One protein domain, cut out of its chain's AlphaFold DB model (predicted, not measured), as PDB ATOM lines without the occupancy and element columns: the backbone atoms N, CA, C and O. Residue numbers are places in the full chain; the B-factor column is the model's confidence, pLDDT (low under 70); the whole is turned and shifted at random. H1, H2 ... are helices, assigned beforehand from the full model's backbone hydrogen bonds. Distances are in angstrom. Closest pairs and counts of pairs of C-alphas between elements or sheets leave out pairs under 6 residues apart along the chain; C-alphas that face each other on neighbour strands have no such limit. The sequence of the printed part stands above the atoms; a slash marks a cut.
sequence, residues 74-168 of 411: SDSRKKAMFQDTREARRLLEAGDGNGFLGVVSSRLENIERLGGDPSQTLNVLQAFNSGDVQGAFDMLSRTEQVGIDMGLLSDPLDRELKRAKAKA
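This is residues 74 to 168 of the 411 residues of an uncharacterized protein of Flavobacteriales bacterium (UniProt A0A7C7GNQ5). Four helices, H1 to H4, form an up-and-down bundle, each running against the one before it, with their centres at the corners of a four-sided ring in which H1 also packs on H4. A fifth helix, H5, leads away from the bundle, and residues 157 to 168 stick out from it as a free arm that lengthens the whole. The printed part has 95 residues with five named helices in the order H1, H2, H3, H4, H5 and no named strand; its class is all helix. It is compact, with a radius of gyration of the C-alphas of 14.2 A, and spans 43 by 31 by 19 A.

Begin with H1, residues 74 to 93, and go on through a tight link to H2, residues 97 to 113. They form a helical hairpin and touch at a shallow tilt of 21 degrees, opposite ways; their closest C-alphas, those of Ala 88 and Phe 100, are 5.1 A apart. Next find H3, residues 119 to 129, which makes a hairpin with H2 at a shallow tilt of 23 degrees. H2 touches H3 with residues 101 to 108 alone, and their closest C-alphas, those of Leu 108 and Thr 121, are 6.8 A apart. H4, residues 133 to 149, makes a hairpin with H3 at a shallow tilt of 34 degrees, only just short of steep. Residues 133 to 140 alone of H4 touch H3; the closest C-alphas, those of Val 124 and Ala 136, are 4.9 A apart. H4 also touches H1, opposite ways at a steep tilt of 36 degrees, only just past shallow, with the C-alphas of Phe 82 and Gly 147 closest at 5.7 A. Of the four touching pairs three are at a shallow tilt, a mostly aligned packing. H1 and H3 are apart, and so are H2 and H4. H5, residues 156 to 167, touches no helix. In H1, H2, H3, H4 and H5 every O i to N i+4 pair is within hydrogen-bond range.

Find C-alpha 74 at (-15.848, 19.316, -32.849); from there H1, the longest helix, runs 28.5 A to C-alpha 93 at (9.844, 16.455, -20.756). H2 measures 24.2 A, H3 15.0 A and H4 24.5 A from first to last C-alpha. H5 measures 16.0 A and ends at C-alpha 167, at (5.252, -7.931, -26.269).

The two C-alphas farthest apart, those of Gly 115 and Ala 168, are 46.6 A apart. Without residues 157 to 168 the body spans 33 by 30 by 17 A. The printed part has no cut and no long link; the link from H4 to H5, 6 residues, is short. Look in the B-factor column for pLDDT: the mean of the printed part is 83.6, and residues 74, 115 and 156 to 168 are under 70.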
ATOM      1  N   SER A  74     -16.283  19.046 -34.224       69.31
ATOM      2  CA  SER A  74     -15.848  19.316 -32.849       69.31
ATOM      3  C   SER A  74     -14.972  18.213 -32.232       69.31
ATOM      4  O   SER A  74     -14.015  18.537 -31.538       69.31
ATOM      5  N   ASP A  75     -15.182  16.925 -32.519       71.38
ATOM      6  CA  ASP A  75     -14.429  15.861 -31.823       71.38
ATOM      7  C   ASP A  75     -13.066  15.553 -32.450       71.38
ATOM      8  O   ASP A  75     -12.088  15.340 -31.731       71.38
ATOM      9  N   SER A  76     -12.958  15.612 -33.781       73.69
ATOM     10  CA  SER A  76     -11.671  15.470 -34.478       73.69
ATOM     11  C   SER A  76     -10.716  16.619 -34.129       73.69
ATOM     12  O   SER A  76      -9.542  16.395 -33.840       73.69
ATOM     13  N   ARG A  77     -11.239  17.852 -34.049       73.50
ATOM     14  CA  ARG A  77     -10.470  19.032 -33.622       73.50
ATOM     15  C   ARG A  77     -10.075  18.979 -32.155       73.50
ATOM     16  O   ARG A  77      -8.918  19.243 -31.848       73.50
ATOM     17  N   LYS A  78     -10.998  18.624 -31.252       77.88
ATOM     18  CA  LYS A  78     -10.662  18.443 -29.829       77.88
ATOM     19  C   LYS A  78      -9.564  17.393 -29.685       77.88
ATOM     20  O   LYS A  78      -8.579  17.628 -28.996       77.88
ATOM     21  N   LYS A  79      -9.689  16.264 -30.387       85.69
ATOM     22  CA  LYS A  79      -8.670  15.214 -30.393       85.69
ATOM     23  C   LYS A  79      -7.314  15.723 -30.888       85.69
ATOM     24  O   LYS A  79      -6.323  15.453 -30.219       85.69
ATOM     25  N   ALA A  80      -7.271  16.471 -31.991       85.56
ATOM     26  CA  ALA A  80      -6.043  17.092 -32.488       85.56
ATOM     27  C   ALA A  80      -5.435  18.058 -31.453       85.56
ATOM     28  O   ALA A  80      -4.268  17.931 -31.113       85.56
ATOM     29  N   MET A  81      -6.248  18.917 -30.830       87.25
ATOM     30  CA  MET A  81      -5.791  19.835 -29.776       87.25
ATOM     31  C   MET A  81      -5.147  19.095 -28.592       87.25
ATOM     32  O   MET A  81      -4.105  19.504 -28.073       87.25
ATOM     33  N   PHE A  82      -5.766  18.002 -28.143       90.69
ATOM     34  CA  PHE A  82      -5.218  17.191 -27.063       90.69
ATOM     35  C   PHE A  82      -3.963  16.416 -27.504       90.69
ATOM     36  O   PHE A  82      -3.059  16.208 -26.693       90.69
ATOM     37  N   GLN A  83      -3.858  16.028 -28.779       92.62
ATOM     38  CA  GLN A  83      -2.640  15.437 -29.341       92.62
ATOM     39  C   GLN A  83      -1.484  16.442 -29.364       92.62
ATOM     40  O   GLN A  83      -0.411  16.105 -28.865       92.62
ATOM     41  N   ASP A  84      -1.725  17.673 -29.816       93.19
ATOM     42  CA  ASP A  84      -0.734  18.756 -29.806       93.19
ATOM     43  C   ASP A  84      -0.276  19.066 -28.373       93.19
ATOM     44  O   ASP A  84       0.909  19.242 -28.105       93.19
ATOM     45  N   THR A  85      -1.213  19.065 -27.418       93.81
ATOM     46  CA  THR A  85      -0.924  19.258 -25.985       93.81
ATOM     47  C   THR A  85       0.009  18.169 -25.452       93.81
ATOM     48  O   THR A  85       0.997  18.464 -24.778       93.81
ATOM     49  N   ARG A  86      -0.281  16.901 -25.771       94.69
ATOM     50  CA  ARG A  86       0.552  15.753 -25.391       94.69
ATOM     51  C   ARG A  86       1.941  15.834 -26.017       94.69
ATOM     52  O   ARG A  86       2.927  15.523 -25.353       94.69
ATOM     53  N   GLU A  87       2.023  16.212 -27.287       95.19
ATOM     54  CA  GLU A  87       3.292  16.355 -27.994       95.19
ATOM     55  C   GLU A  87       4.141  17.473 -27.386       95.19
ATOM     56  O   GLU A  87       5.285  17.222 -27.007       95.19
ATOM     57  N   ALA A  88       3.552  18.653 -27.170       95.56
ATOM     58  CA  ALA A  88       4.200  19.773 -26.495       95.56
ATOM     59  C   ALA A  88       4.719  19.381 -25.102       95.56
ATOM     60  O   ALA A  88       5.869  19.670 -24.770       95.56
ATOM     61  N   ARG A  89       3.919  18.653 -24.304       96.00
ATOM     62  CA  ARG A  89       4.352  18.157 -22.986       96.00
ATOM     63  C   ARG A  89       5.563  17.235 -23.104       96.00
ATOM     64  O   ARG A  89       6.516  17.377 -22.344       96.00
ATOM     65  N   ARG A  90       5.533  16.293 -24.053       94.75
ATOM     66  CA  ARG A  90       6.613  15.317 -24.262       94.75
ATOM     67  C   ARG A  90       7.914  15.988 -24.708       94.75
ATOM     68  O   ARG A  90       8.988  15.511 -24.359       94.75
ATOM     69  N   LEU A  91       7.814  17.070 -25.478       94.25
ATOM     70  CA  LEU A  91       8.961  17.870 -25.907       94.25
ATOM     71  C   LEU A  91       9.581  18.620 -24.723       94.25
ATOM     72  O   LEU A  91      10.794  18.551 -24.547       94.25
ATOM     73  N   LEU A  92       8.763  19.218 -23.846       92.50
ATOM     74  CA  LEU A  92       9.257  19.802 -22.592       92.50
ATOM     75  C   LEU A  92       9.905  18.755 -21.677       92.50
ATOM     76  O   LEU A  92      10.981  19.002 -21.143       92.50
ATOM     77  N   GLU A  93       9.294  17.575 -21.538       92.44
ATOM     78  CA  GLU A  93       9.844  16.455 -20.756       92.44
ATOM     79  C   GLU A  93      11.219  16.007 -21.272       92.44
ATOM     80  O   GLU A  93      12.108  15.673 -20.494       92.44
ATOM     81  N   ALA A  94      11.399  16.022 -22.593       91.50
ATOM     82  CA  ALA A  94      12.652  15.673 -23.251       91.50
ATOM     83  C   ALA A  94      13.693  16.812 -23.245       91.50
ATOM     84  O   ALA A  94      14.807  16.608 -23.726       91.50
ATOM     85  N   GLY A  95      13.346  17.999 -22.736       91.12
ATOM     86  CA  GLY A  95      14.197  19.189 -22.793       91.12
ATOM     87  C   GLY A  95      14.319  19.817 -24.188       91.12
ATOM     88  O   GLY A  95      15.198  20.650 -24.404       91.12
ATOM     89  N   ASP A  96      13.456  19.450 -25.141       95.19
ATOM     90  CA  ASP A  96      13.443  20.003 -26.500       95.19
ATOM     91  C   ASP A  96      12.587  21.275 -26.573       95.19
ATOM     92  O   ASP A  96      11.434  21.277 -27.019       95.19
ATOM     93  N   GLY A  97      13.168  22.383 -26.111       93.62
ATOM     94  CA  GLY A  97      12.514  23.691 -26.124       93.62
ATOM     95  C   GLY A  97      12.175  24.201 -27.530       93.62
ATOM     96  O   GLY A  97      11.125  24.808 -27.725       93.62
ATOM     97  N   ASN A  98      13.021  23.924 -28.527       93.50
ATOM     98  CA  ASN A  98      12.795  24.376 -29.904       93.50
ATOM     99  C   ASN A  98      11.640  23.617 -30.559       93.50
ATOM    100  O   ASN A  98      10.780  24.231 -31.193       93.50
ATOM    101  N   GLY A  99      11.590  22.294 -30.371       93.19
ATOM    102  CA  GLY A  99      10.462  21.483 -30.812       93.19
ATOM    103  C   GLY A  99       9.162  21.931 -30.149       93.19
ATOM    104  O   GLY A  99       8.151  22.109 -30.829       93.19
ATOM    105  N   PHE A 100       9.190  22.172 -28.833       97.12
ATOM    106  CA  PHE A 100       8.036  22.682 -28.089       97.12
ATOM    107  C   PHE A 100       7.500  23.995 -28.680       97.12
ATOM    108  O   PHE A 100       6.299  24.099 -28.944       97.12
ATOM    109  N   LEU A 101       8.380  24.970 -28.940       94.88
ATOM    110  CA  LEU A 101       7.991  26.245 -29.548       94.88
ATOM    111  C   LEU A 101       7.345  26.038 -30.923       94.88
ATOM    112  O   LEU A 101       6.322  26.657 -31.204       94.88
ATOM    113  N   GLY A 102       7.869  25.124 -31.745       95.50
ATOM    114  CA  GLY A 102       7.281  24.793 -33.045       95.50
ATOM    115  C   GLY A 102       5.832  24.298 -32.948       95.50
ATOM    116  O   GLY A 102       4.961  24.782 -33.674       95.50
ATOM    117  N   VAL A 103       5.551  23.380 -32.017       96.06
ATOM    118  CA  VAL A 103       4.193  22.848 -31.796       96.06
ATOM    119  C   VAL A 103       3.251  23.935 -31.278       96.06
ATOM    120  O   VAL A 103       2.138  24.085 -31.784       96.06
ATOM    121  N   VAL A 104       3.691  24.732 -30.302       95.38
ATOM    122  CA  VAL A 104       2.873  25.803 -29.713       95.38
ATOM    123  C   VAL A 104       2.577  26.914 -30.721       95.38
ATOM    124  O   VAL A 104       1.433  27.356 -30.805       95.38
ATOM    125  N   SER A 105       3.558  27.326 -31.529       93.12
ATOM    126  CA  SER A 105       3.363  28.314 -32.595       93.12
ATOM    127  C   SER A 105       2.406  27.815 -33.679       93.12
ATOM    128  O   SER A 105       1.467  28.529 -34.021       93.12
ATOM    129  N   SER A 106       2.574  26.574 -34.153       93.56
ATOM    130  CA  SER A 106       1.646  25.951 -35.113       93.56
ATOM    131  C   SER A 106       0.220  25.878 -34.559       93.56
ATOM    132  O   SER A 106      -0.762  26.143 -35.256       93.56
ATOM    133  N   ARG A 107       0.080  25.565 -33.267       92.38
ATOM    134  CA  ARG A 107      -1.219  25.549 -32.596       92.38
ATOM    135  C   ARG A 107      -1.839  26.944 -32.515       92.38
ATOM    136  O   ARG A 107      -3.032  27.064 -32.771       92.38
ATOM    137  N   LEU A 108      -1.070  27.980 -32.175       91.94
ATOM    138  CA  LEU A 108      -1.557  29.367 -32.142       91.94
ATOM    139  C   LEU A 108      -2.065  29.815 -33.514       91.94
ATOM    140  O   LEU A 108      -3.191  30.298 -33.604       91.94
ATOM    141  N   GLU A 109      -1.294  29.562 -34.572       88.69
ATOM    142  CA  GLU A 109      -1.694  29.866 -35.951       88.69
ATOM    143  C   GLU A 109      -2.988  29.135 -36.331       88.69
ATOM    144  O   GLU A 109      -3.906  29.719 -36.906       88.69
ATOM    145  N   ASN A 110      -3.108  27.856 -35.969       83.56
ATOM    146  CA  ASN A 110      -4.322  27.091 -36.232       83.56
ATOM    147  C   ASN A 110      -5.527  27.593 -35.430       83.56
ATOM    148  O   ASN A 110      -6.629  27.610 -35.971       83.56
ATOM    149  N   ILE A 111      -5.346  28.000 -34.173       80.38
ATOM    150  CA  ILE A 111      -6.420  28.585 -33.361       80.38
ATOM    151  C   ILE A 111      -6.903  29.888 -34.000       80.38
ATOM    152  O   ILE A 111      -8.102  30.040 -34.216       80.38
ATOM    153  N   GLU A 112      -5.982  30.778 -34.366       79.44
ATOM    154  CA  GLU A 112      -6.294  32.066 -34.987       79.44
ATOM    155  C   GLU A 112      -6.989  31.884 -36.344       79.44
ATOM    156  O   GLU A 112      -8.064  32.436 -36.578       79.44
ATOM    157  N   ARG A 113      -6.453  31.008 -37.205       77.19
ATOM    158  CA  ARG A 113      -7.047  30.666 -38.508       77.19
ATOM    159  C   ARG A 113      -8.457  30.090 -38.389       77.19
ATOM    160  O   ARG A 113      -9.255  30.216 -39.316       77.19
ATOM    161  N   LEU A 114      -8.750  29.410 -37.284       74.69
ATOM    162  CA  LEU A 114     -10.037  28.770 -37.029       74.69
ATOM    163  C   LEU A 114     -10.965  29.620 -36.148       74.69
ATOM    164  O   LEU A 114     -12.029  29.121 -35.781       74.69
ATOM    165  N   GLY A 115     -10.579  30.859 -35.814       68.25
ATOM    166  CA  GLY A 115     -11.375  31.774 -34.992       68.25
ATOM    167  C   GLY A 115     -11.569  31.308 -33.543       68.25
ATOM    168  O   GLY A 115     -12.586  31.619 -32.930       68.25
ATOM    169  N   GLY A 116     -10.645  30.505 -33.009       70.38
ATOM    170  CA  GLY A 116     -10.682  30.022 -31.628       70.38
ATOM    171  C   GLY A 116      -9.989  30.961 -30.635       70.38
ATOM    172  O   GLY A 116      -9.295  31.897 -31.020       70.38
ATOM    173  N   ASP A 117     -10.133  30.673 -29.339       75.31
ATOM    174  CA  ASP A 117      -9.470  31.416 -28.257       75.31
ATOM    175  C   ASP A 117      -8.027  30.910 -28.011       75.31
ATOM    176  O   ASP A 117      -7.841  29.749 -27.623       75.31
ATOM    177  N   PRO A 118      -6.986  31.748 -28.200       85.06
ATOM    178  CA  PRO A 118      -5.594  31.354 -27.999       85.06
ATOM    179  C   PRO A 118      -5.123  31.454 -26.542       85.06
ATOM    180  O   PRO A 118      -3.999  31.039 -26.251       85.06
ATOM    181  N   SER A 119      -5.939  31.973 -25.617       75.62
ATOM    182  CA  SER A 119      -5.514  32.369 -24.264       75.62
ATOM    183  C   SER A 119      -4.788  31.262 -23.495       75.62
ATOM    184  O   SER A 119      -3.737  31.496 -22.901       75.62
ATOM    185  N   GLN A 120      -5.288  30.023 -23.543       81.75
ATOM    186  CA  GLN A 120      -4.629  28.902 -22.860       81.75
ATOM    187  C   GLN A 120      -3.249  28.584 -23.446       81.75
ATOM    188  O   GLN A 120      -2.303  28.315 -22.709       81.75
ATOM    189  N   THR A 121      -3.128  28.618 -24.772       91.12
ATOM    190  CA  THR A 121      -1.870  28.349 -25.473       91.12
ATOM    191  C   THR A 121      -0.862  29.474 -25.233       91.12
ATOM    192  O   THR A 121       0.318  29.201 -25.020       91.12
ATOM    193  N   LEU A 122      -1.330  30.726 -25.183       88.38
ATOM    194  CA  LEU A 122      -0.512  31.890 -24.840       88.38
ATOM    195  C   LEU A 122       0.006  31.827 -23.402       88.38
ATOM    196  O   LEU A 122       1.174  32.123 -23.181       88.38
ATOM    197  N   ASN A 123      -0.803  31.370 -22.444       86.75
ATOM    198  CA  ASN A 123      -0.356  31.194 -21.059       86.75
ATOM    199  C   ASN A 123       0.768  30.154 -20.949       86.75
ATOM    200  O   ASN A 123       1.751  30.373 -20.242       86.75
ATOM    201  N   VAL A 124       0.659  29.039 -21.681       93.75
ATOM    202  CA  VAL A 124       1.712  28.011 -21.744       93.75
ATOM    203  C   VAL A 124       2.991  28.569 -22.375       93.75
ATOM    204  O   VAL A 124       4.081  28.355 -21.846       93.75
ATOM    205  N   LEU A 125       2.863  29.327 -23.468       93.62
ATOM    206  CA  LEU A 125       3.994  29.981 -24.126       93.62
ATOM    207  C   LEU A 125       4.659  31.029 -23.222       93.62
ATOM    208  O   LEU A 125       5.883  31.110 -23.162       93.62
ATOM    209  N   GLN A 126       3.862  31.819 -22.504       92.25
ATOM    210  CA  GLN A 126       4.348  32.842 -21.585       92.25
ATOM    211  C   GLN A 126       5.128  32.223 -20.425       92.25
ATOM    212  O   GLN A 126       6.211  32.716 -20.118       92.25
ATOM    213  N   ALA A 127       4.616  31.145 -19.820       91.56
ATOM    214  CA  ALA A 127       5.320  30.423 -18.760       91.56
ATOM    215  C   ALA A 127       6.662  29.862 -19.254       91.56
ATOM    216  O   ALA A 127       7.685  30.013 -18.595       91.56
ATOM    217  N   PHE A 128       6.696  29.295 -20.461       95.75
ATOM    218  CA  PHE A 128       7.950  28.827 -21.043       95.75
ATOM    219  C   PHE A 128       8.948  29.976 -21.283       95.75
ATOM    220  O   PHE A 128      10.105  29.888 -20.875       95.75
ATOM    221  N   ASN A 129       8.499  31.081 -21.886       92.12
ATOM    222  CA  ASN A 129       9.352  32.229 -22.214       92.12
ATOM    223  C   ASN A 129       9.865  32.988 -20.980       92.12
ATOM    224  O   ASN A 129      10.912  33.628 -21.052       92.12
ATOM    225  N   SER A 130       9.156  32.927 -19.848       91.88
ATOM    226  CA  SER A 130       9.611  33.504 -18.577       91.88
ATOM    227  C   SER A 130      10.609  32.614 -17.824       91.88
ATOM    228  O   SER A 130      11.084  33.004 -16.757       91.88
ATOM    229  N   GLY A 131      10.939  31.434 -18.362       91.62
ATOM    230  CA  GLY A 131      11.797  30.442 -17.714       91.62
ATOM    231  C   GLY A 131      11.058  29.505 -16.752       91.62
ATOM    232  O   GLY A 131      11.689  28.627 -16.165       91.62
ATOM    233  N   ASP A 132       9.735  29.630 -16.615       94.88
ATOM    234  CA  ASP A 132       8.888  28.724 -15.834       94.88
ATOM    235  C   ASP A 132       8.489  27.481 -16.654       94.88
ATOM    236  O   ASP A 132       7.325  27.219 -16.976       94.88
ATOM    237  N   VAL A 133       9.503  26.694 -17.018       93.81
ATOM    238  CA  VAL A 133       9.334  25.461 -17.805       93.81
ATOM    239  C   VAL A 133       8.463  24.441 -17.061       93.81
ATOM    240  O   VAL A 133       7.659  23.746 -17.683       93.81
ATOM    241  N   GLN A 134       8.571  24.383 -15.728       90.25
ATOM    242  CA  GLN A 134       7.756  23.488 -14.908       90.25
ATOM    243  C   GLN A 134       6.282  23.912 -14.906       90.25
ATOM    244  O   GLN A 134       5.407  23.065 -15.077       90.25
ATOM    245  N   GLY A 135       5.985  25.210 -14.797       89.12
ATOM    246  CA  GLY A 135       4.620  25.720 -14.908       89.12
ATOM    247  C   GLY A 135       3.992  25.422 -16.271       89.12
ATOM    248  O   GLY A 135       2.840  24.977 -16.338       89.12
ATOM    249  N   ALA A 136       4.756  25.580 -17.360       94.19
ATOM    250  CA  ALA A 136       4.324  25.188 -18.704       94.19
ATOM    251  C   ALA A 136       3.995  23.685 -18.788       94.19
ATOM    252  O   ALA A 136       2.936  23.303 -19.296       94.19
ATOM    253  N   PHE A 137       4.860  22.836 -18.225       94.19
ATOM    254  CA  PHE A 137       4.657  21.390 -18.161       94.19
ATOM    255  C   PHE A 137       3.402  21.000 -17.360       94.19
ATOM    256  O   PHE A 137       2.601  20.183 -17.823       94.19
ATOM    257  N   ASP A 138       3.182  21.600 -16.190       87.94
ATOM    258  CA  ASP A 138       2.037  21.297 -15.322       87.94
ATOM    259  C   ASP A 138       0.701  21.717 -15.955       87.94
ATOM    260  O   ASP A 138      -0.327  21.052 -15.790       87.94
ATOM    261  N   MET A 139       0.684  22.834 -16.692       87.75
ATOM    262  CA  MET A 139      -0.491  23.257 -17.462       87.75
ATOM    263  C   MET A 139      -0.829  22.249 -18.562       87.75
ATOM    264  O   MET A 139      -1.964  21.780 -18.622       87.75
ATOM    265  N   LEU A 140       0.160  21.850 -19.367       93.38
ATOM    266  CA  LEU A 140      -0.037  20.858 -20.428       93.38
ATOM    267  C   LEU A 140      -0.459  19.493 -19.875       93.38
ATOM    268  O   LEU A 140      -1.334  18.851 -20.448       93.38
ATOM    269  N   SER A 141       0.106  19.072 -18.742       90.75
ATOM    270  CA  SER A 141      -0.240  17.806 -18.080       90.75
ATOM    271  C   SER A 141      -1.704  17.768 -17.641       90.75
ATOM    272  O   SER A 141      -2.400  16.781 -17.877       90.75
ATOM    273  N   ARG A 142      -2.207  18.861 -17.054       84.62
ATOM    274  CA  ARG A 142      -3.625  18.975 -16.676       84.62
ATOM    275  C   ARG A 142      -4.540  18.951 -17.896       84.62
ATOM    276  O   ARG A 142      -5.548  18.251 -17.883       84.62
ATOM    277  N   THR A 143      -4.183  19.670 -18.958       85.50
ATOM    278  CA  THR A 143      -4.961  19.673 -20.204       85.50
ATOM    279  C   THR A 143      -4.953  18.300 -20.885       85.50
ATOM    280  O   THR A 143      -5.987  17.865 -21.386       85.50
ATOM    281  N   GLU A 144      -3.829  17.580 -20.873       90.62
ATOM    282  CA  GLU A 144      -3.761  16.203 -21.373       90.62
ATOM    283  C   GLU A 144      -4.687  15.274 -20.581       90.62
ATOM    284  O   GLU A 144      -5.419  14.494 -21.194       90.62
ATOM    285  N   GLN A 145      -4.690  15.377 -19.246       81.19
ATOM    286  CA  GLN A 145      -5.542  14.549 -18.392       81.19
ATOM    287  C   GLN A 145      -7.023  14.733 -18.728       81.19
ATOM    288  O   GLN A 145      -7.733  13.747 -18.889       81.19
ATOM    289  N   VAL A 146      -7.468  15.972 -18.962       79.12
ATOM    290  CA  VAL A 146      -8.837  16.245 -19.434       79.12
ATOM    291  C   VAL A 146      -9.125  15.517 -20.751       79.12
ATOM    292  O   VAL A 146     -10.180  14.908 -20.907       79.12
ATOM    293  N   GLY A 147      -8.180  15.515 -21.696       82.62
ATOM    294  CA  GLY A 147      -8.322  14.780 -22.957       82.62
ATOM    295  C   GLY A 147      -8.430  13.260 -22.778       82.62
ATOM    296  O   GLY A 147      -9.126  12.601 -23.555       82.62
ATOM    297  N   ILE A 148      -7.762  12.700 -21.765       84.50
ATOM    298  CA  ILE A 148      -7.863  11.282 -21.387       84.50
ATOM    299  C   ILE A 148      -9.223  10.998 -20.741       84.50
ATOM    300  O   ILE A 148      -9.907  10.069 -21.166       84.50
ATOM    301  N   ASP A 149      -9.647  11.825 -19.785       77.38
ATOM    302  CA  ASP A 149     -10.916  11.678 -19.059       77.38
ATOM    303  C   ASP A 149     -12.126  11.781 -20.003       77.38
ATOM    304  O   ASP A 149     -13.123  11.080 -19.842       77.38
ATOM    305  N   MET A 150     -12.013  12.608 -21.046       77.19
ATOM    306  CA  MET A 150     -13.011  12.732 -22.114       77.19
ATOM    307  C   MET A 150     -12.981  11.575 -23.131       77.19
ATOM    308  O   MET A 150     -13.780  11.564 -24.067       77.19
ATOM    309  N   GLY A 151     -12.047  10.625 -23.015       85.88
ATOM    310  CA  GLY A 151     -11.885   9.507 -23.953       85.88
ATOM    311  C   GLY A 151     -11.329   9.899 -25.330       85.88
ATOM    312  O   GLY A 151     -11.320   9.081 -26.253       85.88
ATOM    313  N   LEU A 152     -10.849  11.134 -25.491       84.69
ATOM    314  CA  LEU A 152     -10.300  11.653 -26.751       84.69
ATOM    315  C   LEU A 152      -8.831  11.254 -26.942       84.69
ATOM    316  O   LEU A 152      -8.366  11.072 -28.075       84.69
ATOM    317  N   LEU A 153      -8.112  11.057 -25.836       86.19
ATOM    318  CA  LEU A 153      -6.772  10.493 -25.792       86.19
ATOM    319  C   LEU A 153      -6.768   9.126 -25.108       86.19
ATOM    320  O   LEU A 153      -7.468   8.884 -24.136       86.19
ATOM    321  N   SER A 154      -5.904   8.228 -25.585       83.75
ATOM    322  CA  SER A 154      -5.593   7.001 -24.843       83.75
ATOM    323  C   SER A 154      -4.658   7.323 -23.684       83.75
ATOM    324  O   SER A 154      -3.658   8.016 -23.909       83.75
ATOM    325  N   ASP A 155      -4.931   6.763 -22.507       76.81
ATOM    326  CA  ASP A 155      -4.033   6.800 -21.353       76.81
ATOM    327  C   ASP A 155      -2.658   6.185 -21.727       76.81
ATOM    328  O   ASP A 155      -2.609   5.090 -22.313       76.81
ATOM    329  N   PRO A 156      -1.535   6.882 -21.466       67.75
ATOM    330  CA  PRO A 156      -0.189   6.338 -21.627       67.75
ATOM    331  C   PRO A 156       0.012   4.990 -20.921       67.75
ATOM    332  O   PRO A 156       0.596   4.087 -21.526       67.75
ATOM    333  N   LEU A 157      -0.537   4.819 -19.713       60.84
ATOM    334  CA  LEU A 157      -0.493   3.569 -18.955       60.84
ATOM    335  C   LEU A 157      -1.269   2.471 -19.673       60.84
ATOM    336  O   LEU A 157      -0.770   1.360 -19.787       60.84
ATOM    337  N   ASP A 158      -2.437   2.768 -20.243       60.94
ATOM    338  CA  ASP A 158      -3.219   1.785 -21.002       60.94
ATOM    339  C   ASP A 158      -2.511   1.386 -22.313       60.94
ATOM    340  O   ASP A 158      -2.569   0.237 -22.760       60.94
ATOM    341  N   ARG A 159      -1.753   2.308 -22.920       60.47
ATOM    342  CA  ARG A 159      -0.944   2.042 -24.119       60.47
ATOM    343  C   ARG A 159       0.317   1.234 -23.794       60.47
ATOM    344  O   ARG A 159       0.661   0.341 -24.571       60.47
ATOM    345  N   GLU A 160       0.979   1.491 -22.668       57.56
ATOM    346  CA  GLU A 160       2.058   0.645 -22.148       57.56
ATOM    347  C   GLU A 160       1.545  -0.717 -21.707       57.56
ATOM    348  O   GLU A 160       2.159  -1.716 -22.052       57.56
ATOM    349  N   LEU A 161       0.381  -0.796 -21.064       56.59
ATOM    350  CA  LEU A 161      -0.252  -2.057 -20.694       56.59
ATOM    351  C   LEU A 161      -0.594  -2.874 -21.944       56.59
ATOM    352  O   LEU A 161      -0.348  -4.076 -21.981       56.59
ATOM    353  N   LYS A 162      -1.114  -2.235 -23.001       58.47
ATOM    354  CA  LYS A 162      -1.390  -2.878 -24.298       58.47
ATOM    355  C   LYS A 162      -0.111  -3.279 -25.034       58.47
ATOM    356  O   LYS A 162      -0.068  -4.367 -25.597       58.47
ATOM    357  N   ARG A 163       0.951  -2.465 -25.002       60.38
ATOM    358  CA  ARG A 163       2.266  -2.804 -25.588       60.38
ATOM    359  C   ARG A 163       2.993  -3.891 -24.799       60.38
ATOM    360  O   ARG A 163       3.602  -4.759 -25.411       60.38
ATOM    361  N   ALA A 164       2.896  -3.884 -23.476       57.19
ATOM    362  CA  ALA A 164       3.405  -4.923 -22.593       57.19
ATOM    363  C   ALA A 164       2.623  -6.225 -22.792       57.19
ATOM    364  O   ALA A 164       3.239  -7.275 -22.908       57.19
ATOM    365  N   LYS A 165       1.293  -6.162 -22.950       52.50
ATOM    366  CA  LYS A 165       0.449  -7.306 -23.339       52.50
ATOM    367  C   LYS A 165       0.758  -7.828 -24.747       52.50
ATOM    368  O   LYS A 165       0.671  -9.027 -24.961       52.50
ATOM    369  N   ALA A 166       1.125  -6.959 -25.690       57.47
ATOM    370  CA  ALA A 166       1.489  -7.356 -27.053       57.47
ATOM    371  C   ALA A 166       2.923  -7.909 -27.164       57.47
ATOM    372  O   ALA A 166       3.183  -8.759 -28.008       57.47
ATOM    373  N   LYS A 167       3.860  -7.442 -26.323       57.25
ATOM    374  CA  LYS A 167       5.252  -7.931 -26.269       57.25
ATOM    375  C   LYS A 167       5.426  -9.159 -25.376       57.25
ATOM    376  O   LYS A 167       6.299  -9.980 -25.639       57.25
ATOM    377  N   ALA A 168       4.608  -9.308 -24.338       48.09
ATOM    378  CA  ALA A 168       4.546 -10.519 -23.539       48.09
ATOM    379  C   ALA A 168       3.587 -11.505 -24.214       48.09
ATOM    380  O   ALA A 168       2.407 -11.565 -23.882       48.09
TER     381      ALA A 168